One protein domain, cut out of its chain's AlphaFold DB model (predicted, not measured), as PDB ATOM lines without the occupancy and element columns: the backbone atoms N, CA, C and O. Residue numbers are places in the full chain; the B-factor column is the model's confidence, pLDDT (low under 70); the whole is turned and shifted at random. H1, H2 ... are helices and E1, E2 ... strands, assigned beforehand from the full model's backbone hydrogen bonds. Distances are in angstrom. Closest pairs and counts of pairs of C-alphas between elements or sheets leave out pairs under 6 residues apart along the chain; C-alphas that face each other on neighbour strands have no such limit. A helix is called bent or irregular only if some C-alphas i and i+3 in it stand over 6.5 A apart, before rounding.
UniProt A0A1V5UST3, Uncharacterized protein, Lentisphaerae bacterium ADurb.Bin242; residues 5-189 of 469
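AT A GLANCE: This is residues 5 to 189 of the 469 residues of an uncharacterized protein of Lentisphaerae bacterium ADurb.Bin242 (UniProt A0A1V5UST3). A curled, twisted antiparallel sheet, E2 E1 E6 E5, with the small hairpin E3 and E4 spanning from E2 to E5, makes a loose, only partly closed ring, and the long hairpin E5 and E6 runs on from it as a two-stranded arm that makes the length of the whole. H2 crosses the sheet over E2, H1 packs on E1 and E6 at the end away from the arm, the small hairpin E7 and E8 sits beside E2 and the first turns of H2, and residues 11 to 18 stick out as a free loop. The printed part has 185 residues, with eight named strands and two named helices in the order E1 E2 E3 E4 E5 E6 H1 E7 E8 H2; the class is mixed, helices and strands. The whole is loose, with a radius of gyration of the C-alphas of 20.5 A, and elongated, spanning 74 by 46 by 34 A.

IN THESE COORDINATES: The largest sheet holds E2, residues 50 to 58, 21.8 A long; E1, residues 26 to 36, 28.8 A; E6, residues 109 to 131, 54.3 A; and E5, residues 84 to 102, 49.0 A. E1 begins at C-alpha 26 (228.407, 165.720, 82.537), and E5 ends far from there at C-alpha 102 (201.870, 121.262, 75.938). E1 bends by 61 degrees at residue 29, E2 by 69 degrees at residue 55 and E6 by 90 degrees at residue 128. The short strands are E3, residues 62 to 65, E4, residues 72 to 75, E7, residues 159 to 162, and E8, residues 165 to 168. H1 is residues 134 to 145, 16.8 A, and is irregular, with C-alphas 141 and 144 7.2 A apart. H2 is residues 170 to 187, 24.2 A, ending at C-alpha 187 (217.306, 156.471, 98.916); it is irregular, with C-alphas 178 and 181 7.0 A apart and a kink of 53 degrees near residue 181.

HOW THE PARTS SIT: In the largest sheet E2 and E5 are the edge strands. E1 and E6 are antiparallel at 143 degrees, with N 31 and O 125 2.8 A apart, within hydrogen-bond range. The hairpin E1 and E2 has N 32 and O 52 at 2.8 A, and the hairpin E5 and E6 has N 98 and O 113 at 2.9 A. In the hairpin E3 and E4, N 65 and O 72 are 2.8 A apart; the closest C-alphas of E4 and E5 are those of Glu 75 and Gly 87, 5.8 A. H2 and the sheet form two layers, a helix on one face of a sheet. H2 has a height over the sheet of 7.3 A, lies over E2 and only just over E1, on which 3 of its C-alphas fall, and runs across the strands, at 69 degrees to E2 on the local plane. Its closest C-alphas to E2 are those of Gln 181 and Val 53, 6.3 A. H1 is on the sheet too, at a height of 9.8 A over E1 and E6, slantwise to the strands at 41 degrees to E1 on the local plane. H1 touches H2 with residues 142 to 145 alone, about perpendicular at 75 degrees, the closest C-alphas being those of Cys 145 and Cys 175, 5.7 A. In the hairpin E7 and E8, N 160 and O 167 are 2.8 A apart; E7 and E1 are apart. The O i to N i+4 pairs within hydrogen-bond range are 6 of 8 in H1 and 10 of 14 in H2.

THE WHOLE: The two C-alphas farthest apart, those of Glu 104 and Glu 151, are 74.6 A from each other. The printed part has no cut. The links E1 to E2 and H1 to E7 are long, with 13 residues each. The mean pLDDT of the printed part is 79.1, and 37 residues are under 70: residues 5 to 25, 46 to 48, 67 to 69, 77 to 83 and 163 to 165.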
ATOM      1  N   LYS A   5     225.128 173.617  80.195       46.69
ATOM      2  CA  LYS A   5     225.943 172.537  80.770       46.69
ATOM      3  C   LYS A   5     226.250 172.898  82.218       46.69
ATOM      4  O   LYS A   5     226.894 173.918  82.441       46.69
ATOM      5  N   CYS A   6     225.771 172.113  83.185       51.88
ATOM      6  CA  CYS A   6     226.015 172.352  84.619       51.88
ATOM      7  C   CYS A   6     225.746 173.820  85.048       51.88
ATOM      8  O   CYS A   6     226.522 174.398  85.803       51.88
ATOM      9  N   GLY A   7     224.708 174.464  84.494       45.50
ATOM     10  CA  GLY A   7     224.382 175.874  84.770       45.50
ATOM     11  C   GLY A   7     225.256 176.929  84.063       45.50
ATOM     12  O   GLY A   7     225.162 178.112  84.384       45.50
ATOM     13  N   ARG A   8     226.109 176.553  83.095       38.09
ATOM     14  CA  ARG A   8     226.960 177.473  82.314       38.09
ATOM     15  C   ARG A   8     226.520 177.550  80.844       38.09
ATOM     16  O   ARG A   8     226.299 176.528  80.194       38.09
ATOM     17  N   ILE A   9     226.402 178.777  80.324       38.28
ATOM     18  CA  ILE A   9     226.005 179.084  78.936       38.28
ATOM     19  C   ILE A   9     227.207 178.899  78.000       38.28
ATOM     20  O   ILE A   9     228.259 179.498  78.221       38.28
ATOM     21  N   LEU A  10     227.031 178.152  76.908       45.78
ATOM     22  CA  LEU A  10     228.017 178.039  75.827       45.78
ATOM     23  C   LEU A  10     227.452 178.641  74.522       45.78
ATOM     24  O   LEU A  10     226.314 178.381  74.135       45.78
ATOM     25  N   THR A  11     228.247 179.474  73.850       36.72
ATOM     26  CA  THR A  11     227.952 180.147  72.558       36.72
ATOM     27  C   THR A  11     228.937 179.632  71.492       36.72
ATOM     28  O   THR A  11     229.980 179.111  71.871       36.72
ATOM     29  N   LEU A  12     228.790 179.730  70.160       45.56
ATOM     30  CA  LEU A  12     227.724 179.967  69.166       45.56
ATOM     31  C   LEU A  12     228.347 179.467  67.837       45.56
ATOM     32  O   LEU A  12     229.392 179.998  67.470       45.56
ATOM     33  N   ASN A  13     227.760 178.465  67.163       37.56
ATOM     34  CA  ASN A  13     227.757 178.230  65.695       37.56
ATOM     35  C   ASN A  13     227.737 176.738  65.301       37.56
ATOM     36  O   ASN A  13     228.775 176.097  65.200       37.56
ATOM     37  N   GLY A  14     226.542 176.259  64.932       38.41
ATOM     38  CA  GLY A  14     226.361 175.442  63.724       38.41
ATOM     39  C   GLY A  14     226.503 173.920  63.828       38.41
ATOM     40  O   GLY A  14     227.570 173.384  63.577       38.41
ATOM     41  N   THR A  15     225.352 173.254  64.005       35.09
ATOM     42  CA  THR A  15     225.002 171.881  63.553       35.09
ATOM     43  C   THR A  15     225.881 170.702  63.992       35.09
ATOM     44  O   THR A  15     226.938 170.428  63.435       35.09
ATOM     45  N   VAL A  16     225.322 169.911  64.909       33.62
ATOM     46  CA  VAL A  16     225.800 168.590  65.339       33.62
ATOM     47  C   VAL A  16     225.150 167.525  64.451       33.62
ATOM     48  O   VAL A  16     223.927 167.402  64.448       33.62
ATOM     49  N   THR A  17     225.946 166.785  63.672       31.06
ATOM     50  CA  THR A  17     225.456 165.845  62.633       31.06
ATOM     51  C   THR A  17     225.603 164.368  63.054       31.06
ATOM     52  O   THR A  17     225.338 163.461  62.270       31.06
ATOM     53  N   ASN A  18     226.011 164.097  64.299       29.92
ATOM     54  CA  ASN A  18     226.198 162.749  64.846       29.92
ATOM     55  C   ASN A  18     226.149 162.773  66.386       29.92
ATOM     56  O   ASN A  18     226.561 163.765  66.982       29.92
ATOM     57  N   CYS A  19     225.751 161.680  67.058       33.34
ATOM     58  CA  CYS A  19     225.769 161.579  68.537       33.34
ATOM     59  C   CYS A  19     227.169 161.813  69.156       33.34
ATOM     60  O   CYS A  19     227.287 162.093  70.346       33.34
ATOM     61  N   ARG A  20     228.230 161.723  68.340       34.69
ATOM     62  CA  ARG A  20     229.617 162.071  68.689       34.69
ATOM     63  C   ARG A  20     229.905 163.575  68.744       34.69
ATOM     64  O   ARG A  20     230.870 163.956  69.394       34.69
ATOM     65  N   ASP A  21     229.073 164.414  68.133       37.75
ATOM     66  CA  ASP A  21     229.377 165.835  67.915       37.75
ATOM     67  C   ASP A  21     228.653 166.776  68.915       37.75
ATOM     68  O   ASP A  21     228.524 167.959  68.652       37.75
ATOM     69  N   CYS A  22     228.184 166.234  70.052       41.28
ATOM     70  CA  CYS A  22     227.887 166.821  71.381       41.28
ATOM     71  C   CYS A  22     227.298 168.251  71.545       41.28
ATOM     72  O   CYS A  22     227.885 169.243  71.120       41.28
ATOM     73  N   PRO A  23     226.351 168.400  72.493       44.81
ATOM     74  CA  PRO A  23     226.417 169.459  73.494       44.81
ATOM     75  C   PRO A  23     226.653 168.824  74.873       44.81
ATOM     76  O   PRO A  23     225.721 168.525  75.615       44.81
ATOM     77  N   CYS A  24     227.936 168.565  75.143       53.62
ATOM     78  CA  CYS A  24     228.569 168.350  76.445       53.62
ATOM     79  C   CYS A  24     227.763 167.537  77.486       53.62
ATOM     80  O   CYS A  24     226.941 168.081  78.224       53.62
ATOM     81  N   GLY A  25     228.075 166.245  77.617       66.06
ATOM     82  CA  GLY A  25     227.653 165.469  78.784       66.06
ATOM     83  C   GLY A  25     228.321 165.938  80.082       66.06
ATOM     84  O   GLY A  25     229.301 166.690  80.047       66.06
ATOM     85  N   TYR A  26     227.799 165.497  81.222       77.94
ATOM     86  CA  TYR A  26     228.407 165.720  82.537       77.94
ATOM     87  C   TYR A  26     228.667 164.388  83.234       77.94
ATOM     88  O   TYR A  26     228.027 163.377  82.936       77.94
ATOM     89  N   TRP A  27     229.610 164.399  84.165       85.00
ATOM     90  CA  TRP A  27     229.866 163.284  85.062       85.00
ATOM     91  C   TRP A  27     229.111 163.491  86.367       85.00
ATOM     92  O   TRP A  27     229.040 164.606  86.884       85.00
ATOM     93  N   GLY A  28     228.534 162.420  86.893       88.12
ATOM     94  CA  GLY A  28     227.864 162.436  88.185       88.12
ATOM     95  C   GLY A  28     227.995 161.098  88.891       88.12
ATOM     96  O   GLY A  28     228.196 160.061  88.252       88.12
ATOM     97  N   LEU A  29     227.860 161.150  90.211       91.88
ATOM     98  CA  LEU A  29     227.658 159.978  91.045       91.88
ATOM     99  C   LEU A  29     226.156 159.714  91.156       91.88
ATOM    100  O   LEU A  29     225.376 160.636  91.407       91.88
ATOM    101  N   PHE A  30     225.746 158.466  90.962       91.75
ATOM    102  CA  PHE A  30     224.341 158.084  90.986       91.75
ATOM    103  C   PHE A  30     224.107 156.893  91.903       91.75
ATOM    104  O   PHE A  30     224.902 155.957  91.929       91.75
ATOM    105  N   ALA A  31     222.978 156.921  92.604       92.62
ATOM    106  CA  ALA A  31     222.391 155.764  93.254       92.62
ATOM    107  C   ALA A  31     221.215 155.256  92.414       92.62
ATOM    108  O   ALA A  31     220.298 156.008  92.080       92.62
ATOM    109  N   PHE A  32     221.241 153.974  92.080       91.25
ATOM    110  CA  PHE A  32     220.188 153.265  91.368       91.25
ATOM    111  C   PHE A  32     219.442 152.411  92.379       91.25
ATOM    112  O   PHE A  32     219.992 151.423  92.856       91.25
ATOM    113  N   VAL A  33     218.213 152.794  92.717       89.50
ATOM    114  CA  VAL A  33     217.331 151.991  93.567       89.50
ATOM    115  C   VAL A  33     216.535 151.071  92.653       89.50
ATOM    116  O   VAL A  33     215.714 151.537  91.863       89.50
ATOM    117  N   ILE A  34     216.816 149.777  92.735       87.88
ATOM    118  CA  ILE A  34     216.328 148.741  91.829       87.88
ATOM    119  C   ILE A  34     215.365 147.842  92.589       87.88
ATOM    120  O   ILE A  34     215.687 147.341  93.667       87.88
ATOM    121  N   ARG A  35     214.185 147.627  92.015       86.12
ATOM    122  CA  ARG A  35     213.158 146.728  92.541       86.12
ATOM    123  C   ARG A  35     212.722 145.783  91.444       86.12
ATOM    124  O   ARG A  35     212.416 146.234  90.340       86.12
ATOM    125  N   SER A  36     212.658 144.494  91.742       84.75
ATOM    126  CA  SER A  36     212.021 143.544  90.837       84.75
ATOM    127  C   SER A  36     210.513 143.807  90.803       84.75
ATOM    128  O   SER A  36     209.923 144.323  91.756       84.75
ATOM    129  N   TYR A  37     209.862 143.486  89.691       83.31
ATOM    130  CA  TYR A  37     208.404 143.488  89.629       83.31
ATOM    131  C   TYR A  37     207.890 142.298  88.829       83.31
ATOM    132  O   TYR A  37     208.507 141.856  87.862       83.31
ATOM    133  N   SER A  38     206.728 141.785  89.225       80.06
ATOM    134  CA  SER A  38     206.011 140.785  88.441       80.06
ATOM    135  C   SER A  38     205.437 141.462  87.202       80.06
ATOM    136  O   SER A  38     204.614 142.371  87.316       80.06
ATOM    137  N   LYS A  39     205.859 141.010  86.018       81.50
ATOM    138  CA  LYS A  39     205.356 141.517  84.737       81.50
ATOM    139  C   LYS A  39     203.840 141.370  84.617       81.50
ATOM    140  O   LYS A  39     203.169 142.336  84.269       81.50
ATOM    141  N   ASP A  40     203.319 140.197  84.972       76.88
ATOM    142  CA  ASP A  40     201.903 139.851  84.799       76.88
ATOM    143  C   ASP A  40     200.981 140.692  85.680       76.88
ATOM    144  O   ASP A  40     199.903 141.111  85.262       76.88
ATOM    145  N   THR A  41     201.407 140.954  86.915       75.06
ATOM    146  CA  THR A  41     200.585 141.669  87.903       75.06
ATOM    147  C   THR A  41     200.946 143.151  88.016       75.06
ATOM    148  O   THR A  41     200.209 143.933  88.614       75.06
ATOM    149  N   GLY A  42     202.099 143.557  87.476       74.19
ATOM    150  CA  GLY A  42     202.687 144.885  87.647       74.19
ATOM    151  C   GLY A  42     203.190 145.180  89.066       74.19
ATOM    152  O   GLY A  42     203.689 146.289  89.303       74.19
ATOM    153  N   VAL A  43     203.057 144.222  89.994       71.38
ATOM    154  CA  VAL A  43     203.366 144.372  91.419       71.38
ATOM    155  C   VAL A  43     204.873 144.414  91.624       71.38
ATOM    156  O   VAL A  43     205.590 143.515  91.192       71.38
ATOM    157  N   VAL A  44     205.333 145.468  92.291       73.06
ATOM    158  CA  VAL A  44     206.743 145.709  92.611       73.06
ATOM    159  C   VAL A  44     207.076 145.059  93.954       73.06
ATOM    160  O   VAL A  44     206.278 145.124  94.889       73.06
ATOM    161  N   ASP A  45     208.250 144.440  94.046       71.00
ATOM    162  CA  ASP A  45     208.800 143.924  95.295       71.00
ATOM    163  C   ASP A  45     209.515 145.046  96.063       71.00
ATOM    164  O   ASP A  45     210.575 145.536  95.666       71.00
ATOM    165  N   PHE A  46     208.916 145.469  97.176       68.12
ATOM    166  CA  PHE A  46     209.493 146.473  98.073       68.12
ATOM    167  C   PHE A  46     210.311 145.867  99.222       68.12
ATOM    168  O   PHE A  46     210.893 146.624  99.996       68.12
ATOM    169  N   CYS A  47     210.368 144.538  99.364       57.06
ATOM    170  CA  CYS A  47     211.065 143.872 100.467       57.06
ATOM    171  C   CYS A  47     212.551 143.619 100.177       57.06
ATOM    172  O   CYS A  47     213.344 143.571 101.114       57.06
ATOM    173  N   GLY A  48     212.933 143.488  98.903       66.88
ATOM    174  CA  GLY A  48     214.322 143.282  98.481       66.88
ATOM    175  C   GLY A  48     214.899 144.368  97.565       66.88
ATOM    176  O   GLY A  48     215.546 144.000  96.585       66.88
ATOM    177  N   PRO A  49     214.679 145.681  97.804       76.31
ATOM    178  CA  PRO A  49     215.255 146.707  96.949       76.31
ATOM    179  C   PRO A  49     216.780 146.647  97.040       76.31
ATOM    180  O   PRO A  49     217.357 146.642  98.128       76.31
ATOM    181  N   TYR A  50     217.433 146.639  95.888       84.31
ATOM    182  CA  TYR A  50     218.881 146.719  95.790       84.31
ATOM    183  C   TYR A  50     219.284 148.143  95.420       84.31
ATOM    184  O   TYR A  50     218.635 148.783  94.591       84.31
ATOM    185  N   VAL A  51     220.357 148.651  96.027       88.50
ATOM    186  CA  VAL A  51     220.940 149.937  95.638       88.50
ATOM    187  C   VAL A  51     222.316 149.713  95.062       88.50
ATOM    188  O   VAL A  51     223.179 149.141  95.720       88.50
ATOM    189  N   MET A  52     222.513 150.211  93.848       91.19
ATOM    190  CA  MET A  52     223.811 150.254  93.193       91.19
ATOM    191  C   MET A  52     224.301 151.693  93.157       91.19
ATOM    192  O   MET A  52     223.551 152.585  92.763       91.19
ATOM    193  N   VAL A  53     225.558 151.921  93.512       92.06
ATOM    194  CA  VAL A  53     226.209 153.215  93.308       92.06
ATOM    195  C   VAL A  53     227.137 153.117  92.115       92.06
ATOM    196  O   VAL A  53     227.945 152.195  92.033       92.06
ATOM    197  N   ASP A  54     227.035 154.069  91.191       91.31
ATOM    198  CA  ASP A  54     227.932 154.112  90.043       91.31
ATOM    199  C   ASP A  54     228.181 155.536  89.545       91.31
ATOM    200  O   ASP A  54     227.368 156.450  89.709       91.31
ATOM    201  N   VAL A  55     229.326 155.702  88.895       90.38
ATOM    202  CA  VAL A  55     229.740 156.924  88.224       90.38
ATOM    203  C   VAL A  55     229.327 156.826  86.767       90.38
ATOM    204  O   VAL A  55     229.820 155.986  86.015       90.38
ATOM    205  N   LYS A  56     228.430 157.713  86.332       86.94
ATOM    206  CA  LYS A  56     227.935 157.712  84.953       86.94
ATOM    207  C   LYS A  56     228.187 159.044  84.269       86.94
ATOM    208  O   LYS A  56     228.100 160.117  84.870       86.94
ATOM    209  N   ASN A  57     228.456 158.951  82.971       83.44
ATOM    210  CA  ASN A  57     228.337 160.087  82.077       83.44
ATOM    211  C   ASN A  57     226.880 160.202  81.624       83.44
ATOM    212  O   ASN A  57     226.292 159.215  81.172       83.44
ATOM    213  N   VAL A  58     226.318 161.399  81.730       79.69
ATOM    214  CA  VAL A  58     225.011 161.720  81.165       79.69
ATOM    215  C   VAL A  58     225.218 162.429  79.840       79.69
ATOM    216  O   VAL A  58     225.708 163.557  79.807       79.69
ATOM    217  N   VAL A  59     224.786 161.795  78.752       76.31
ATOM    218  CA  VAL A  59     224.820 162.355  77.397       76.31
ATOM    219  C   VAL A  59     223.391 162.465  76.901       76.31
ATOM    220  O   VAL A  59     222.615 161.528  77.033       76.31
ATOM    221  N   ASP A  60     223.023 163.614  76.341       73.88
ATOM    222  CA  ASP A  60     221.679 163.832  75.791       73.88
ATOM    223  C   ASP A  60     220.529 163.547  76.785       73.88
ATOM    224  O   ASP A  60     219.499 162.988  76.428       73.88
ATOM    225  N   SER A  61     220.714 163.913  78.064       74.75
ATOM    226  CA  SER A  61     219.732 163.635  79.137       74.75
ATOM    227  C   SER A  61     219.460 162.141  79.336       74.75
ATOM    228  O   SER A  61     218.398 161.755  79.817       74.75
ATOM    229  N   LYS A  62     220.409 161.287  78.951       78.31
ATOM    230  CA  LYS A  62     220.325 159.840  79.092       78.31
ATOM    231  C   LYS A  62     221.573 159.323  79.779       78.31
ATOM    232  O   LYS A  62     222.681 159.807  79.541       78.31
ATOM    233  N   LEU A  63     221.389 158.313  80.613       83.62
ATOM    234  CA  LEU A  63     222.479 157.503  81.143       83.62
ATOM    235  C   LEU A  63     222.320 156.065  80.673       83.62
ATOM    236  O   LEU A  63     221.210 155.593  80.425       83.62
ATOM    237  N   ARG A  64     223.447 155.363  80.580       80.69
ATOM    238  CA  ARG A  64     223.494 153.927  80.308       80.69
ATOM    239  C   ARG A  64     223.664 153.189  81.629       80.69
ATOM    240  O   ARG A  64     224.662 153.388  82.319       80.69
ATOM    241  N   PHE A  65     222.692 152.359  81.973       80.56
ATOM    242  CA  PHE A  65     222.716 151.487  83.138       80.56
ATOM    243  C   PHE A  65     222.980 150.042  82.696       80.56
ATOM    244  O   PHE A  65     222.396 149.586  81.718       80.56
ATOM    245  N   SER A  66     223.864 149.341  83.405       71.25
ATOM    246  CA  SER A  66     224.316 147.981  83.082       71.25
ATOM    247  C   SER A  66     224.581 147.209  84.381       71.25
ATOM    248  O   SER A  66     225.727 147.078  84.800       71.25
ATOM    249  N   GLY A  67     223.517 146.802  85.078       60.59
ATOM    250  CA  GLY A  67     223.622 146.194  86.412       60.59
ATOM    251  C   GLY A  67     223.691 144.663  86.444       60.59
ATOM    252  O   GLY A  67     224.210 144.122  87.411       60.59
ATOM    253  N   TYR A  68     223.189 143.963  85.415       58.28
ATOM    254  CA  TYR A  68     223.047 142.495  85.454       58.28
ATOM    255  C   TYR A  68     223.391 141.796  84.130       58.28
ATOM    256  O   TYR A  68     224.418 141.129  84.048       58.28
ATOM    257  N   MET A  69     222.571 141.948  83.085       58.22
ATOM    258  CA  MET A  69     222.819 141.328  81.766       58.22
ATOM    259  C   MET A  69     222.400 142.204  80.581       58.22
ATOM    260  O   MET A  69     222.979 142.091  79.504       58.22
ATOM    261  N   TYR A  70     221.440 143.106  80.787       70.69
ATOM    262  CA  TYR A  70     220.895 143.958  79.737       70.69
ATOM    263  C   TYR A  70     221.150 145.427  80.042       70.69
ATOM    264  O   TYR A  70     221.105 145.876  81.191       70.69
ATOM    265  N   GLU A  71     221.449 146.182  78.993       73.69
ATOM    266  CA  GLU A  71     221.718 147.604  79.107       73.69
ATOM    267  C   GLU A  71     220.442 148.408  78.930       73.69
ATOM    268  O   GLU A  71     219.698 148.207  77.974       73.69
ATOM    269  N   ARG A  72     220.229 149.376  79.818       77.81
ATOM    270  CA  ARG A  72     219.079 150.277  79.755       77.81
ATOM    271  C   ARG A  72     219.542 151.707  79.553       77.81
ATOM    272  O   ARG A  72     220.438 152.191  80.248       77.81
ATOM    273  N   CYS A  73     218.902 152.404  78.623       80.44
ATOM    274  CA  CYS A  73     219.023 153.851  78.505       80.44
ATOM    275  C   CYS A  73     217.937 154.503  79.358       80.44
ATOM    276  O   CYS A  73     216.759 154.427  79.018       80.44
ATOM    277  N   ILE A  74     218.334 155.139  80.458       83.31
ATOM    278  CA  ILE A  74     217.402 155.795  81.377       83.31
ATOM    279  C   ILE A  74     217.413 157.287  81.085       83.31
ATOM    280  O   ILE A  74     218.472 157.920  81.107       83.31
ATOM    281  N   GLU A  75     216.238 157.848  80.810       82.06
ATOM    282  CA  GLU A  75     216.077 159.293  80.710       82.06
ATOM    283  C   GLU A  75     216.235 159.922  82.093       82.06
ATOM    284  O   GLU A  75     215.621 159.496  83.076       82.06
ATOM    285  N   VAL A  76     217.088 160.939  82.162       77.19
ATOM    286  CA  VAL A  76     217.350 161.702  83.372       77.19
ATOM    287  C   VAL A  76     217.130 163.180  83.140       77.19
ATOM    288  O   VAL A  76     217.594 163.773  82.165       77.19
ATOM    289  N   ASN A  77     216.442 163.799  84.084       69.31
ATOM    290  CA  ASN A  77     216.248 165.227  84.084       69.31
ATOM    291  C   ASN A  77     217.567 165.938  84.426       69.31
ATOM    292  O   ASN A  77     218.257 165.582  85.384       69.31
ATOM    293  N   ARG A  78     217.902 166.976  83.653       61.72
ATOM    294  CA  ARG A  78     219.127 167.776  83.811       61.72
ATOM    295  C   ARG A  78     219.006 168.889  84.850       61.72
ATOM    296  O   ARG A  78     219.895 169.734  84.896       61.72
ATOM    297  N   LEU A  79     217.924 168.928  85.635       55.41
ATOM    298  CA  LEU A  79     217.671 170.042  86.550       55.41
ATOM    299  C   LEU A  79     218.919 170.342  87.408       55.41
ATOM    300  O   LEU A  79     219.466 169.435  88.062       55.41
ATOM    301  N   PRO A  80     219.417 171.587  87.346       43.88
ATOM    302  CA  PRO A  80     220.550 172.007  88.142       43.88
ATOM    303  C   PRO A  80     220.110 172.133  89.609       43.88
ATOM    304  O   PRO A  80     218.994 172.552  89.902       43.88
ATOM    305  N   ASP A  81     221.013 171.744  90.506       46.69
ATOM    306  CA  ASP A  81     221.086 172.223  91.897       46.69
ATOM    307  C   ASP A  81     220.364 171.485  93.034       46.69
ATOM    308  O   ASP A  81     220.274 172.024  94.135       46.69
ATOM    309  N   SER A  82     219.991 170.214  92.886       55.59
ATOM    310  CA  SER A  82     219.811 169.392  94.092       55.59
ATOM    311  C   SER A  82     220.136 167.924  93.888       55.59
ATOM    312  O   SER A  82     219.966 167.357  92.809       55.59
ATOM    313  N   GLU A  83     220.625 167.318  94.957       65.62
ATOM    314  CA  GLU A  83     220.537 165.886  95.180       65.62
ATOM    315  C   GLU A  83     219.061 165.451  95.200       65.62
ATOM    316  O   GLU A  83     218.196 166.194  95.670       65.62
ATOM    317  N   GLY A  84     218.750 164.274  94.658       71.50
ATOM    318  CA  GLY A  84     217.369 163.791  94.583       71.50
ATOM    319  C   GLY A  84     217.114 162.857  93.409       71.50
ATOM    320  O   GLY A  84     218.053 162.352  92.798       71.50
ATOM    321  N   ARG A  85     215.838 162.600  93.102       82.56
ATOM    322  CA  ARG A  85     215.423 161.722  92.000       82.56
ATOM    323  C   ARG A  85     215.569 162.447  90.660       82.56
ATOM    324  O   ARG A  85     214.931 163.468  90.426       82.56
ATOM    325  N   HIS A  86     216.377 161.884  89.772       80.38
ATOM    326  CA  HIS A  86     216.669 162.420  88.443       80.38
ATOM    327  C   HIS A  86     216.109 161.573  87.308       80.38
ATOM    328  O   HIS A  86     215.907 162.106  86.224       80.38
ATOM    329  N   GLY A  87     215.849 160.286  87.526       83.50
ATOM    330  CA  GLY A  87     215.359 159.398  86.479       83.50
ATOM    331  C   GLY A  87     214.479 158.285  87.008       83.50
ATOM    332  O   GLY A  87     214.405 158.027  88.213       83.50
ATOM    333  N   TYR A  88     213.802 157.634  86.073       87.12
ATOM    334  CA  TYR A  88     212.950 156.489  86.335       87.12
ATOM    335  C   TYR A  88     212.821 155.640  85.078       87.12
ATOM    336  O   TYR A  88     212.608 156.171  83.990       87.12
ATOM    337  N   VAL A  89     212.898 154.324  85.235       86.62
ATOM    338  CA  VAL A  89     212.497 153.377  84.198       86.62
ATOM    339  C   VAL A  89     211.826 152.176  84.847       86.62
ATOM    340  O   VAL A  89     212.259 151.702  85.892       86.62
ATOM    341  N   LYS A  90     210.782 151.655  84.211       89.12
ATOM    342  CA  LYS A  90     210.185 150.364  84.544       89.12
ATOM    343  C   LYS A  90     210.063 149.573  83.254       89.12
ATOM    344  O   LYS A  90     209.301 149.959  82.371       89.12
ATOM    345  N   SER A  91     210.867 148.526  83.118       87.44
ATOM    346  CA  SER A  91     210.921 147.699  81.907       87.44
ATOM    347  C   SER A  91     211.308 146.258  82.230       87.44
ATOM    348  O   SER A  91     211.869 145.979  83.296       87.44
ATOM    349  N   CYS A  92     210.949 145.351  81.323       86.44
ATOM    350  CA  CYS A  92     211.468 143.990  81.289       86.44
ATOM    351  C   CYS A  92     212.453 143.862  80.127       86.44
ATOM    352  O   CYS A  92     212.140 144.307  79.025       86.44
ATOM    353  N   GLU A  93     213.605 143.253  80.372       85.88
ATOM    354  CA  GLU A  93     214.628 142.977  79.365       85.88
ATOM    355  C   GLU A  93     214.878 141.471  79.255       85.88
ATOM    356  O   GLU A  93     214.576 140.710  80.181       85.88
ATOM    357  N   GLY A  94     215.425 141.047  78.112       83.44
ATOM    358  CA  GLY A  94     215.715 139.636  77.864       83.44
ATOM    359  C   GLY A  94     214.458 138.779  77.837       83.44
ATOM    360  O   GLY A  94     214.414 137.763  78.513       83.44
ATOM    361  N   CYS A  95     213.412 139.218  77.132       85.94
ATOM    362  CA  CYS A  95     212.167 138.462  77.047       85.94
ATOM    363  C   CYS A  95     212.197 137.440  75.902       85.94
ATOM    364  O   CYS A  95     212.610 137.766  74.787       85.94
ATOM    365  N   TRP A  96     211.726 136.221  76.157       86.69
ATOM    366  CA  TRP A  96     211.494 135.188  75.151       86.69
ATOM    367  C   TRP A  96     210.161 134.484  75.392       86.69
ATOM    368  O   TRP A  96     209.677 134.361  76.517       86.69
ATOM    369  N   GLU A  97     209.563 133.991  74.314       89.44
ATOM    370  CA  GLU A  97     208.377 133.148  74.397       89.44
ATOM    371  C   GLU A  97     208.795 131.705  74.695       89.44
ATOM    372  O   GLU A  97     209.710 131.161  74.073       89.44
ATOM    373  N   ASN A  98     208.116 131.075  75.648       88.50
ATOM    374  CA  ASN A  98     208.251 129.656  75.934       88.50
ATOM    375  C   ASN A  98     206.865 129.017  76.043       88.50
ATOM    376  O   ASN A  98     205.870 129.686  76.320       88.50
ATOM    377  N   CYS A  99     206.787 127.713  75.813       87.81
ATOM    378  CA  CYS A  99     205.532 127.002  75.957       87.81
ATOM    379  C   CYS A  99     205.250 126.680  77.429       87.81
ATOM    380  O   CYS A  99     206.037 125.981  78.069       87.81
ATOM    381  N   GLU A 100     204.128 127.166  77.955       88.69
ATOM    382  CA  GLU A 100     203.669 126.903  79.324       88.69
ATOM    383  C   GLU A 100     202.799 125.655  79.424       88.69
ATOM    384  O   GLU A 100     202.714 125.035  80.482       88.69
ATOM    385  N   GLU A 101     202.129 125.300  78.332       90.44
ATOM    386  CA  GLU A 101     201.214 124.171  78.290       90.44
ATOM    387  C   GLU A 101     201.379 123.433  76.974       90.44
ATOM    388  O   GLU A 101     201.177 124.002  75.900       90.44
ATOM    389  N   TRP A 102     201.744 122.162  77.072       93.50
ATOM    390  CA  TRP A 102     201.870 121.262  75.938       93.50
ATOM    391  C   TRP A 102     200.639 120.370  75.845       93.50
ATOM    392  O   TRP A 102     200.010 120.062  76.858       93.50
ATOM    393  N   ASP A 103     200.308 119.937  74.633       91.19
ATOM    394  CA  ASP A 103     199.325 118.878  74.452       91.19
ATOM    395  C   ASP A 103     199.815 117.546  75.040       91.19
ATOM    396  O   ASP A 103     200.975 117.389  75.427       91.19
ATOM    397  N   GLU A 104     198.926 116.555  75.103       87.25
ATOM    398  CA  GLU A 104     199.244 115.233  75.664       87.25
ATOM    399  C   GLU A 104     200.398 114.524  74.933       87.25
ATOM    400  O   GLU A 104     200.995 113.594  75.476       87.25
ATOM    401  N   THR A 105     200.722 114.950  73.707       89.75
ATOM    402  CA  THR A 105     201.822 114.391  72.915       89.75
ATOM    403  C   THR A 105     203.158 115.086  73.165       89.75
ATOM    404  O   THR A 105     204.200 114.532  72.823       89.75
ATOM    405  N   GLY A 106     203.152 116.273  73.781       83.12
ATOM    406  CA  GLY A 106     204.341 117.106  73.940       83.12
ATOM    407  C   GLY A 106     204.837 117.729  72.630       83.12
ATOM    408  O   GLY A 106     205.940 118.271  72.607       83.12
ATOM    409  N   GLU A 107     204.064 117.635  71.542       89.88
ATOM    410  CA  GLU A 107     204.470 118.105  70.210       89.88
ATOM    411  C   GLU A 107     203.881 119.475  69.875       89.88
ATOM    412  O   GLU A 107     204.540 120.271  69.201       89.88
ATOM    413  N   ASN A 108     202.675 119.788  70.364       90.56
ATOM    414  CA  ASN A 108     202.043 121.082  70.118       90.56
ATOM    415  C   ASN A 108     201.954 121.906  71.396       90.56
ATOM    416  O   ASN A 108     201.448 121.454  72.424       90.56
ATOM    417  N   CYS A 109     202.395 123.158  71.297       91.00
ATOM    418  CA  CYS A 109     202.182 124.126  72.351       91.00
ATOM    419  C   CYS A 109     200.728 124.609  72.343       91.00
ATOM    420  O   CYS A 109     200.269 125.191  71.360       91.00
ATOM    421  N   LEU A 110     200.016 124.383  73.444       92.44
ATOM    422  CA  LEU A 110     198.647 124.849  73.662       92.44
ATOM    423  C   LEU A 110     198.610 126.282  74.198       92.44
ATOM    424  O   LEU A 110     197.681 127.029  73.888       92.44
ATOM    425  N   ARG A 111     199.621 126.677  74.982       90.56
ATOM    426  CA  ARG A 111     199.715 128.018  75.572       90.56
ATOM    427  C   ARG A 111     201.161 128.488  75.647       90.56
ATOM    428  O   ARG A 111     201.986 127.854  76.298       90.56
ATOM    429  N   THR A 112     201.450 129.619  75.016       88.50
ATOM    430  CA  THR A 112     202.737 130.313  75.134       88.50
ATOM    431  C   THR A 112     202.680 131.358  76.242       88.50
ATOM    432  O   THR A 112     201.692 132.082  76.366       88.50
ATOM    433  N   GLY A 113     203.755 131.444  77.015       83.94
ATOM    434  CA  GLY A 113     204.014 132.488  78.000       83.94
ATOM    435  C   GLY A 113     205.293 133.233  77.647       83.94
ATOM    436  O   GLY A 113     206.218 132.664  77.066       83.94
ATOM    437  N   GLU A 114     205.338 134.521  77.966       85.62
ATOM    438  CA  GLU A 114     206.522 135.347  77.753       85.62
ATOM    439  C   GLU A 114     207.304 135.456  79.063       85.62
ATOM    440  O   GLU A 114     206.824 136.019  80.046       85.62
ATOM    441  N   TYR A 115     208.526 134.940  79.063       82.69
ATOM    442  CA  TYR A 115     209.436 134.963  80.200       82.69
ATOM    443  C   TYR A 115     210.492 136.029  79.970       82.69
ATOM    444  O   TYR A 115     210.987 136.151  78.859       82.69
ATOM    445  N   CYS A 116     210.843 136.792  81.001       84.69
ATOM    446  CA  CYS A 116     211.887 137.809  80.914       84.69
ATOM    447  C   CYS A 116     212.932 137.584  82.002       84.69
ATOM    448  O   CYS A 116     212.568 137.322  83.149       84.69
ATOM    449  N   ASP A 117     214.207 137.736  81.652       82.75
ATOM    450  CA  ASP A 117     215.328 137.618  82.594       82.75
ATOM    451  C   ASP A 117     215.331 138.725  83.657       82.75
ATOM    452  O   ASP A 117     215.721 138.495  84.800       82.75
ATOM    453  N   ASP A 118     214.932 139.943  83.281       85.12
ATOM    454  CA  ASP A 118     215.061 141.113  84.150       85.12
ATOM    455  C   ASP A 118     213.849 142.044  84.031       85.12
ATOM    456  O   ASP A 118     213.824 142.953  83.203       85.12
ATOM    457  N   CYS A 119     212.857 141.853  84.900       88.00
ATOM    458  CA  CYS A 119     211.757 142.793  85.107       88.00
ATOM    459  C   CYS A 119     212.032 143.665  86.331       88.00
ATOM    460  O   CYS A 119     211.792 143.255  87.468       88.00
ATOM    461  N   SER A 120     212.490 144.893  86.077       88.38
ATOM    462  CA  SER A 120     212.913 145.818  87.130       88.38
ATOM    463  C   SER A 120     212.336 147.220  86.957       88.38
ATOM    464  O   SER A 120     212.233 147.753  85.846       88.38
ATOM    465  N   GLU A 121     211.992 147.818  88.090       88.75
ATOM    466  CA  GLU A 121     211.757 149.239  88.285       88.75
ATOM    467  C   GLU A 121     213.024 149.868  88.878       88.75
ATOM    468  O   GLU A 121     213.535 149.408  89.896       88.75
ATOM    469  N   ILE A 122     213.546 150.904  88.227       89.00
ATOM    470  CA  ILE A 122     214.791 151.573  88.601       89.00
ATOM    471  C   ILE A 122     214.506 153.057  88.792       89.00
ATOM    472  O   ILE A 122     214.150 153.769  87.849       89.00
ATOM    473  N   GLU A 123     214.713 153.539  90.010       89.31
ATOM    474  CA  GLU A 123     214.758 154.962  90.328       89.31
ATOM    475  C   GLU A 123     216.211 155.423  90.378       89.31
ATOM    476  O   GLU A 123     217.058 154.802  91.019       89.31
ATOM    477  N   VAL A 124     216.507 156.520  89.685       89.06
ATOM    478  CA  VAL A 124     217.863 157.068  89.612       89.06
ATOM    479  C   VAL A 124     217.938 158.322  90.458       89.06
ATOM    480  O   VAL A 124     217.227 159.292  90.187       89.06
ATOM    481  N   TYR A 125     218.847 158.324  91.424       89.19
ATOM    482  CA  TYR A 125     219.152 159.463  92.273       89.19
ATOM    483  C   TYR A 125     220.545 159.993  91.951       89.19
ATOM    484  O   TYR A 125     221.491 159.216  91.861       89.19
ATOM    485  N   ARG A 126     220.690 161.308  91.769       88.12
ATOM    486  CA  ARG A 126     222.013 161.942  91.644       88.12
ATOM    487  C   ARG A 126     222.507 162.302  93.037       88.12
ATOM    488  O   ARG A 126     221.789 162.974  93.774       88.12
ATOM    489  N   ILE A 127     223.729 161.893  93.355       89.12
ATOM    490  CA  ILE A 127     224.430 162.264  94.582       89.12
ATOM    491  C   ILE A 127     225.335 163.454  94.264       89.12
ATOM    492  O   ILE A 127     226.230 163.362  93.423       89.12
ATOM    493  N   GLY A 128     225.089 164.577  94.936       81.81
ATOM    494  CA  GLY A 128     225.858 165.804  94.752       81.81
ATOM    495  C   GLY A 128     225.623 166.519  93.414       81.81
ATOM    496  O   GLY A 128     224.548 166.455  92.805       81.81
ATOM    497  N   SER A 129     226.646 167.269  93.000       79.69
ATOM    498  CA  SER A 129     226.621 168.181  91.852       79.69
ATOM    499  C   SER A 129     226.873 167.476  90.512       79.69
ATOM    500  O   SER A 129     227.201 166.295  90.443       79.69
ATOM    501  N   CYS A 130     226.719 168.221  89.414       78.94
ATOM    502  CA  CYS A 130     227.234 167.804  88.108       78.94
ATOM    503  C   CYS A 130     228.688 168.255  87.955       78.94
ATOM    504  O   CYS A 130     229.017 169.378  88.340       78.94
ATOM    505  N   PHE A 131     229.524 167.423  87.338       82.62
ATOM    506  CA  PHE A 131     230.946 167.699  87.146       82.62
ATOM    507  C   PHE A 131     231.301 167.726  85.659       82.62
ATOM    508  O   PHE A 131     230.824 166.903  84.868       82.62
ATOM    509  N   ASP A 132     232.139 168.683  85.257       77.62
ATOM    510  CA  ASP A 132     232.511 168.865  83.855       77.62
ATOM    511  C   ASP A 132     233.596 167.883  83.420       77.62
ATOM    512  O   ASP A 132     233.650 167.509  82.241       77.62
ATOM    513  N   THR A 133     234.437 167.457  84.364       83.44
ATOM    514  CA  THR A 133     235.539 166.520  84.143       83.44
ATOM    515  C   THR A 133     235.500 165.357  85.129       83.44
ATOM    516  O   THR A 133     234.940 165.456  86.219       83.44
ATOM    517  N   MET A 134     236.147 164.248  84.759       86.12
ATOM    518  CA  MET A 134     236.278 163.097  85.654       86.12
ATOM    519  C   MET A 134     237.129 163.423  86.891       86.12
ATOM    520  O   MET A 134     236.850 162.900  87.959       86.12
ATOM    521  N   ASN A 135     238.135 164.298  86.773       90.50
ATOM    522  CA  ASN A 135     238.994 164.660  87.906       90.50
ATOM    523  C   ASN A 135     238.244 165.505  88.951       90.50
ATOM    524  O   ASN A 135     238.442 165.315  90.144       90.50
ATOM    525  N   GLU A 136     237.348 166.399  88.514       88.75
ATOM    526  CA  GLU A 136     236.462 167.145  89.422       88.75
ATOM    527  C   GLU A 136     235.500 166.211  90.165       88.75
ATOM    528  O   GLU A 136     235.329 166.344  91.376       88.75
ATOM    529  N   LEU A 137     234.909 165.239  89.458       92.00
ATOM    530  CA  LEU A 137     234.091 164.214  90.104       92.00
ATOM    531  C   LEU A 137     234.929 163.360  91.063       92.00
ATOM    532  O   LEU A 137     234.461 163.057  92.152       92.00
ATOM    533  N   ALA A 138     236.149 162.976  90.681       95.25
ATOM    534  CA  ALA A 138     237.034 162.166  91.511       95.25
ATOM    535  C   ALA A 138     237.390 162.871  92.821       95.25
ATOM    536  O   ALA A 138     237.349 162.229  93.862       95.25
ATOM    537  N   ALA A 139     237.636 164.183  92.788       94.19
ATOM    538  CA  ALA A 139     237.858 164.969  93.996       94.19
ATOM    539  C   ALA A 139     236.674 164.875  94.971       94.19
ATOM    540  O   ALA A 139     236.869 164.534  96.132       94.19
ATOM    541  N   PHE A 140     235.447 165.088  94.482       94.12
ATOM    542  CA  PHE A 140     234.228 164.938  95.287       94.12
ATOM    543  C   PHE A 140     234.013 163.494  95.771       94.12
ATOM    544  O   PHE A 140     233.674 163.257  96.926       94.12
ATOM    545  N   PHE A 141     234.206 162.522  94.881       96.19
ATOM    546  CA  PHE A 141     233.959 161.110  95.148       96.19
ATOM    547  C   PHE A 141     234.915 160.545  96.209       96.19
ATOM    548  O   PHE A 141     234.494 159.759  97.053       96.19
ATOM    549  N   TYR A 142     236.192 160.925  96.170       97.12
ATOM    550  CA  TYR A 142     237.228 160.376  97.044       97.12
ATOM    551  C   TYR A 142     237.412 161.122  98.366       97.12
ATOM    552  O   TYR A 142     237.957 160.533  99.301       97.12
ATOM    553  N   GLU A 143     236.944 162.370  98.467       94.50
ATOM    554  CA  GLU A 143     237.012 163.188  99.685       94.50
ATOM    555  C   GLU A 143     236.573 162.434 100.960       94.50
ATOM    556  O   GLU A 143     237.371 162.363 101.899       94.50
ATOM    557  N   PRO A 144     235.390 161.788 101.026       94.56
ATOM    558  CA  PRO A 144     234.965 161.090 102.243       94.56
ATOM    559  C   PRO A 144     235.762 159.813 102.545       94.56
ATOM    560  O   PRO A 144     235.721 159.313 103.669       94.56
ATOM    561  N   CYS A 145     236.485 159.284 101.558       94.25
ATOM    562  CA  CYS A 145     237.289 158.071 101.670       94.25
ATOM    563  C   CYS A 145     238.765 158.365 101.990       94.25
ATOM    564  O   CYS A 145     239.552 157.432 102.131       94.25
ATOM    565  N   GLY A 146     239.154 159.644 102.088       93.75
ATOM    566  CA  GLY A 146     240.524 160.056 102.412       93.75
ATOM    567  C   GLY A 146     241.559 159.694 101.342       93.75
ATOM    568  O   GLY A 146     242.738 159.554 101.660       93.75
ATOM    569  N   VAL A 147     241.135 159.502 100.089       95.12
ATOM    570  CA  VAL A 147     242.055 159.257  98.972       95.12
ATOM    571  C   VAL A 147     242.527 160.605  98.437       95.12
ATOM    572  O   VAL A 147     241.716 161.438  98.038       95.12
ATOM    573  N   GLU A 148     243.839 160.822  98.441       94.88
ATOM    574  CA  GLU A 148     244.467 162.062  97.980       94.88
ATOM    575  C   GLU A 148     244.892 161.965  96.502       94.88
ATOM    576  O   GLU A 148     245.152 160.862  96.002       94.88
ATOM    577  N   PRO A 149     244.964 163.099  95.780       95.31
ATOM    578  CA  PRO A 149     245.547 163.123  94.447       95.31
ATOM    579  C   PRO A 149     247.066 162.907  94.506       95.31
ATOM    580  O   PRO A 149     247.704 163.088  95.543       95.31
ATOM    581  N   ASP A 150     247.658 162.554  93.369       93.31
ATOM    582  CA  ASP A 150     249.110 162.473  93.236       93.31
ATOM    583  C   ASP A 150     249.796 163.857  93.291       93.31
ATOM    584  O   ASP A 150     249.156 164.907  93.373       93.31
ATOM    585  N   GLU A 151     251.131 163.874  93.201       93.50
ATOM    586  CA  GLU A 151     251.943 165.104  93.217       93.50
ATOM    587  C   GLU A 151     251.587 166.100  92.093       93.50
ATOM    588  O   GLU A 151     251.951 167.276  92.167       93.50
ATOM    589  N   THR A 152     250.878 165.653  91.051       92.75
ATOM    590  CA  THR A 152     250.421 166.483  89.927       92.75
ATOM    591  C   THR A 152     248.980 166.977  90.083       92.75
ATOM    592  O   THR A 152     248.502 167.738  89.238       92.75
ATOM    593  N   GLY A 153     248.296 166.604  91.170       90.62
ATOM    594  CA  GLY A 153     246.906 166.972  91.444       90.62
ATOM    595  C   GLY A 153     245.876 166.080  90.744       90.62
ATOM    596  O   GLY A 153     244.716 166.480  90.605       90.62
ATOM    597  N   VAL A 154     246.282 164.892  90.282       93.19
ATOM    598  CA  VAL A 154     245.406 163.939  89.592       93.19
ATOM    599  C   VAL A 154     244.975 162.838  90.555       93.19
ATOM    600  O   VAL A 154     245.800 162.186  91.191       93.19
ATOM    601  N   TYR A 155     243.664 162.620  90.664       94.75
ATOM    602  CA  TYR A 155     243.119 161.514  91.452       94.75
ATOM    603  C   TYR A 155     243.244 160.178  90.704       94.75
ATOM    604  O   TYR A 155     243.240 160.160  89.467       94.75
ATOM    605  N   PRO A 156     243.274 159.037  91.422       94.12
ATOM    606  CA  PRO A 156     243.123 157.727  90.798       94.12
ATOM    607  C   PRO A 156     241.882 157.679  89.897       94.12
ATOM    608  O   PRO A 156     240.845 158.263  90.217       94.12
ATOM    609  N   SER A 157     241.954 156.969  88.769       92.25
ATOM    610  CA  SER A 157     240.793 156.837  87.877       92.25
ATOM    611  C   SER A 157     239.601 156.235  88.626       92.25
ATOM    612  O   SER A 157     239.766 155.263  89.363       92.25
ATOM    613  N   LEU A 158     238.400 156.779  88.422       93.06
ATOM    614  CA  LEU A 158     237.164 156.226  88.992       93.06
ATOM    615  C   LEU A 158     236.701 154.961  88.272       93.06
ATOM    616  O   LEU A 158     236.051 154.109  88.867       93.06
ATOM    617  N   THR A 159     237.041 154.838  86.991       90.44
ATOM    618  CA  THR A 159     236.610 153.727  86.145       90.44
ATOM    619  C   THR A 159     237.789 153.056  85.461       90.44
ATOM    620  O   THR A 159     238.765 153.720  85.101       90.44
ATOM    621  N   GLU A 160     237.667 151.767  85.190       87.56
ATOM    622  CA  GLU A 160     238.595 150.982  84.385       87.56
ATOM    623  C   GLU A 160     237.847 150.220  83.288       87.56
ATOM    624  O   GLU A 160     236.623 150.104  83.310       87.56
ATOM    625  N   THR A 161     238.571 149.766  82.264       79.69
ATOM    626  CA  THR A 161     237.978 148.968  81.183       79.69
ATOM    627  C   THR A 161     238.412 147.519  81.326       79.69
ATOM    628  O   THR A 161     239.588 147.209  81.147       79.69
ATOM    629  N   TYR A 162     237.459 146.632  81.598       71.19
ATOM    630  CA  TYR A 162     237.676 145.196  81.734       71.19
ATOM    631  C   TYR A 162     236.843 144.447  80.686       71.19
ATOM    632  O   TYR A 162     235.630 144.619  80.609       71.19
ATOM    633  N   TYR A 163     237.492 143.673  79.807       64.88
ATOM    634  CA  TYR A 163     236.856 142.976  78.668       64.88
ATOM    635  C   TYR A 163     235.904 143.839  77.807       64.88
ATOM    636  O   TYR A 163     234.910 143.348  77.283       64.88
ATOM    637  N   GLY A 164     236.213 145.128  77.632       66.69
ATOM    638  CA  GLY A 164     235.389 146.058  76.847       66.69
ATOM    639  C   GLY A 164     234.226 146.700  77.615       66.69
ATOM    640  O   GLY A 164     233.530 147.539  77.047       66.69
ATOM    641  N   TYR A 165     234.057 146.372  78.898       64.44
ATOM    642  CA  TYR A 165     233.094 147.000  79.799       64.44
ATOM    643  C   TYR A 165     233.784 148.032  80.683       64.44
ATOM    644  O   TYR A 165     234.898 147.808  81.155       64.44
ATOM    645  N   THR A 166     233.129 149.170  80.905       75.88
ATOM    646  CA  THR A 166     233.593 150.180  81.862       75.88
ATOM    647  C   THR A 166     233.029 149.846  83.237       75.88
ATOM    648  O   THR A 166     231.814 149.868  83.417       75.88
ATOM    649  N   THR A 167     233.905 149.542  84.187       84.12
ATOM    650  CA  THR A 167     233.568 149.249  85.587       84.12
ATOM    651  C   THR A 167     234.221 150.276  86.501       84.12
ATOM    652  O   THR A 167     235.095 151.026  86.066       84.12
ATOM    653  N   LEU A 168     233.813 150.325  87.770       89.75
ATOM    654  CA  LEU A 168     234.565 151.065  88.782       89.75
ATOM    655  C   LEU A 168     235.973 150.472  88.906       89.75
ATOM    656  O   LEU A 168     236.136 149.255  88.828       89.75
ATOM    657  N   SER A 169     236.976 151.330  89.082       92.75
ATOM    658  CA  SER A 169     238.319 150.875  89.445       92.75
ATOM    659  C   SER A 169     238.309 150.263  90.844       92.75
ATOM    660  O   SER A 169     237.423 150.555  91.648       92.75
ATOM    661  N   GLU A 170     239.319 149.462  91.175       91.50
ATOM    662  CA  GLU A 170     239.403 148.836  92.498       91.50
ATOM    663  C   GLU A 170     239.376 149.862  93.648       91.50
ATOM    664  O   GLU A 170     238.653 149.693  94.629       91.50
ATOM    665  N   THR A 171     240.100 150.978  93.514       93.88
ATOM    666  CA  THR A 171     240.092 152.058  94.516       93.88
ATOM    667  C   THR A 171     238.716 152.713  94.632       93.88
ATOM    668  O   THR A 171     238.255 152.990  95.741       93.88
ATOM    669  N   ALA A 172     238.031 152.928  93.505       95.12
ATOM    670  CA  ALA A 172     236.690 153.492  93.512       95.12
ATOM    671  C   ALA A 172     235.675 152.528  94.135       95.12
ATOM    672  O   ALA A 172     234.861 152.947  94.955       95.12
ATOM    673  N   ARG A 173     235.765 151.231  93.819       94.44
ATOM    674  CA  ARG A 173     234.933 150.173  94.404       94.44
ATOM    675  C   ARG A 173     235.055 150.141  95.927       94.44
ATOM    676  O   ARG A 173     234.036 150.161  96.608       94.44
ATOM    677  N   LEU A 174     236.275 150.198  96.465       94.88
ATOM    678  CA  LEU A 174     236.502 150.254  97.915       94.88
ATOM    679  C   LEU A 174     235.888 151.507  98.561       94.88
ATOM    680  O   LEU A 174     235.340 151.439  99.662       94.88
ATOM    681  N   CYS A 175     235.943 152.656  97.885       95.69
ATOM    682  CA  CYS A 175     235.307 153.884  98.368       95.69
ATOM    683  C   CYS A 175     233.768 153.802  98.314       95.69
ATOM    684  O   CYS A 175     233.086 154.269  99.229       95.69
ATOM    685  N   VAL A 176     233.201 153.137  97.297       94.88
ATOM    686  CA  VAL A 176     231.765 152.819  97.280       94.88
ATOM    687  C   VAL A 176     231.395 151.938  98.468       94.88
ATOM    688  O   VAL A 176     230.505 152.303  99.230       94.88
ATOM    689  N   GLU A 177     232.092 150.820  98.655       93.06
ATOM    690  CA  GLU A 177     231.797 149.846  99.713       93.06
ATOM    691  C   GLU A 177     231.929 150.441 101.122       93.06
ATOM    692  O   GLU A 177     231.135 150.116 102.003       93.06
ATOM    693  N   SER A 178     232.900 151.332 101.341       92.38
ATOM    694  CA  SER A 178     233.154 151.932 102.658       92.38
ATOM    695  C   SER A 178     232.311 153.170 102.972       92.38
ATOM    696  O   SER A 178     232.075 153.442 104.150       92.38
ATOM    697  N   HIS A 179     231.855 153.922 101.965       94.50
ATOM    698  CA  HIS A 179     231.136 155.179 102.180       94.50
ATOM    699  C   HIS A 179     229.853 155.294 101.355       94.50
ATOM    700  O   HIS A 179     228.757 155.402 101.914       94.50
ATOM    701  N   TRP A 180     229.965 155.292 100.024       94.31
ATOM    702  CA  TRP A 180     228.841 155.695  99.176       94.31
ATOM    703  C   TRP A 180     227.677 154.709  99.182       94.31
ATOM    704  O   TRP A 180     226.540 155.142  99.025       94.31
ATOM    705  N   GLN A 181     227.925 153.419  99.405       91.94
ATOM    706  CA  GLN A 181     226.870 152.417  99.515       91.94
ATOM    707  C   GLN A 181     225.953 152.724 100.706       91.94
ATOM    708  O   GLN A 181     224.746 152.873 100.529       91.94
ATOM    709  N   ALA A 182     226.531 152.920 101.897       88.69
ATOM    710  CA  ALA A 182     225.782 153.275 103.103       88.69
ATOM    711  C   ALA A 182     225.056 154.622 102.950       88.69
ATOM    712  O   ALA A 182     223.920 154.784 103.395       88.69
ATOM    713  N   TYR A 183     225.684 155.586 102.273       90.06
ATOM    714  CA  TYR A 183     225.036 156.851 101.944       90.06
ATOM    715  C   TYR A 183     223.834 156.653 101.011       90.06
ATOM    716  O   TYR A 183     222.773 157.229 101.236       90.06
ATOM    717  N   ALA A 184     223.969 155.826  99.975       89.94
ATOM    718  CA  ALA A 184     222.935 155.593  98.977       89.94
ATOM    719  C   ALA A 184     221.747 154.774  99.505       89.94
ATOM    720  O   ALA A 184     220.628 154.944  99.017       89.94
ATOM    721  N   GLU A 185     221.937 153.944 100.535       85.19
ATOM    722  CA  GLU A 185     220.850 153.195 101.184       85.19
ATOM    723  C   GLU A 185     219.718 154.088 101.714       85.19
ATOM    724  O   GLU A 185     218.576 153.638 101.821       85.19
ATOM    725  N   ARG A 186     219.990 155.369 101.993       81.44
ATOM    726  CA  ARG A 186     218.954 156.334 102.389       81.44
ATOM    727  C   ARG A 186     217.955 156.650 101.272       81.44
ATOM    728  O   ARG A 186     216.914 157.232 101.544       81.44
ATOM    729  N   PHE A 187     218.256 156.314 100.019       81.06
ATOM    730  CA  PHE A 187     217.306 156.471  98.916       81.06
ATOM    731  C   PHE A 187     216.335 155.299  98.807       81.06
ATOM    732  O   PHE A 187     215.376 155.387  98.046       81.06
ATOM    733  N   ILE A 188     216.543 154.221  99.570       79.81
ATOM    734  CA  ILE A 188     215.565 153.144  99.689       79.81
ATOM    735  C   ILE A 188     214.375 153.688 100.490       79.81
ATOM    736  O   ILE A 188     214.542 154.043 101.666       79.81
ATOM    737  N   PRO A 189     213.167 153.744  99.902       70.38
ATOM    738  CA  PRO A 189     211.968 154.073 100.648       70.38
ATOM    739  C   PRO A 189     211.765 153.032 101.741       70.38
ATOM    740  O   PRO A 189     211.711 151.833 101.470       70.38
TER     741      PRO A 189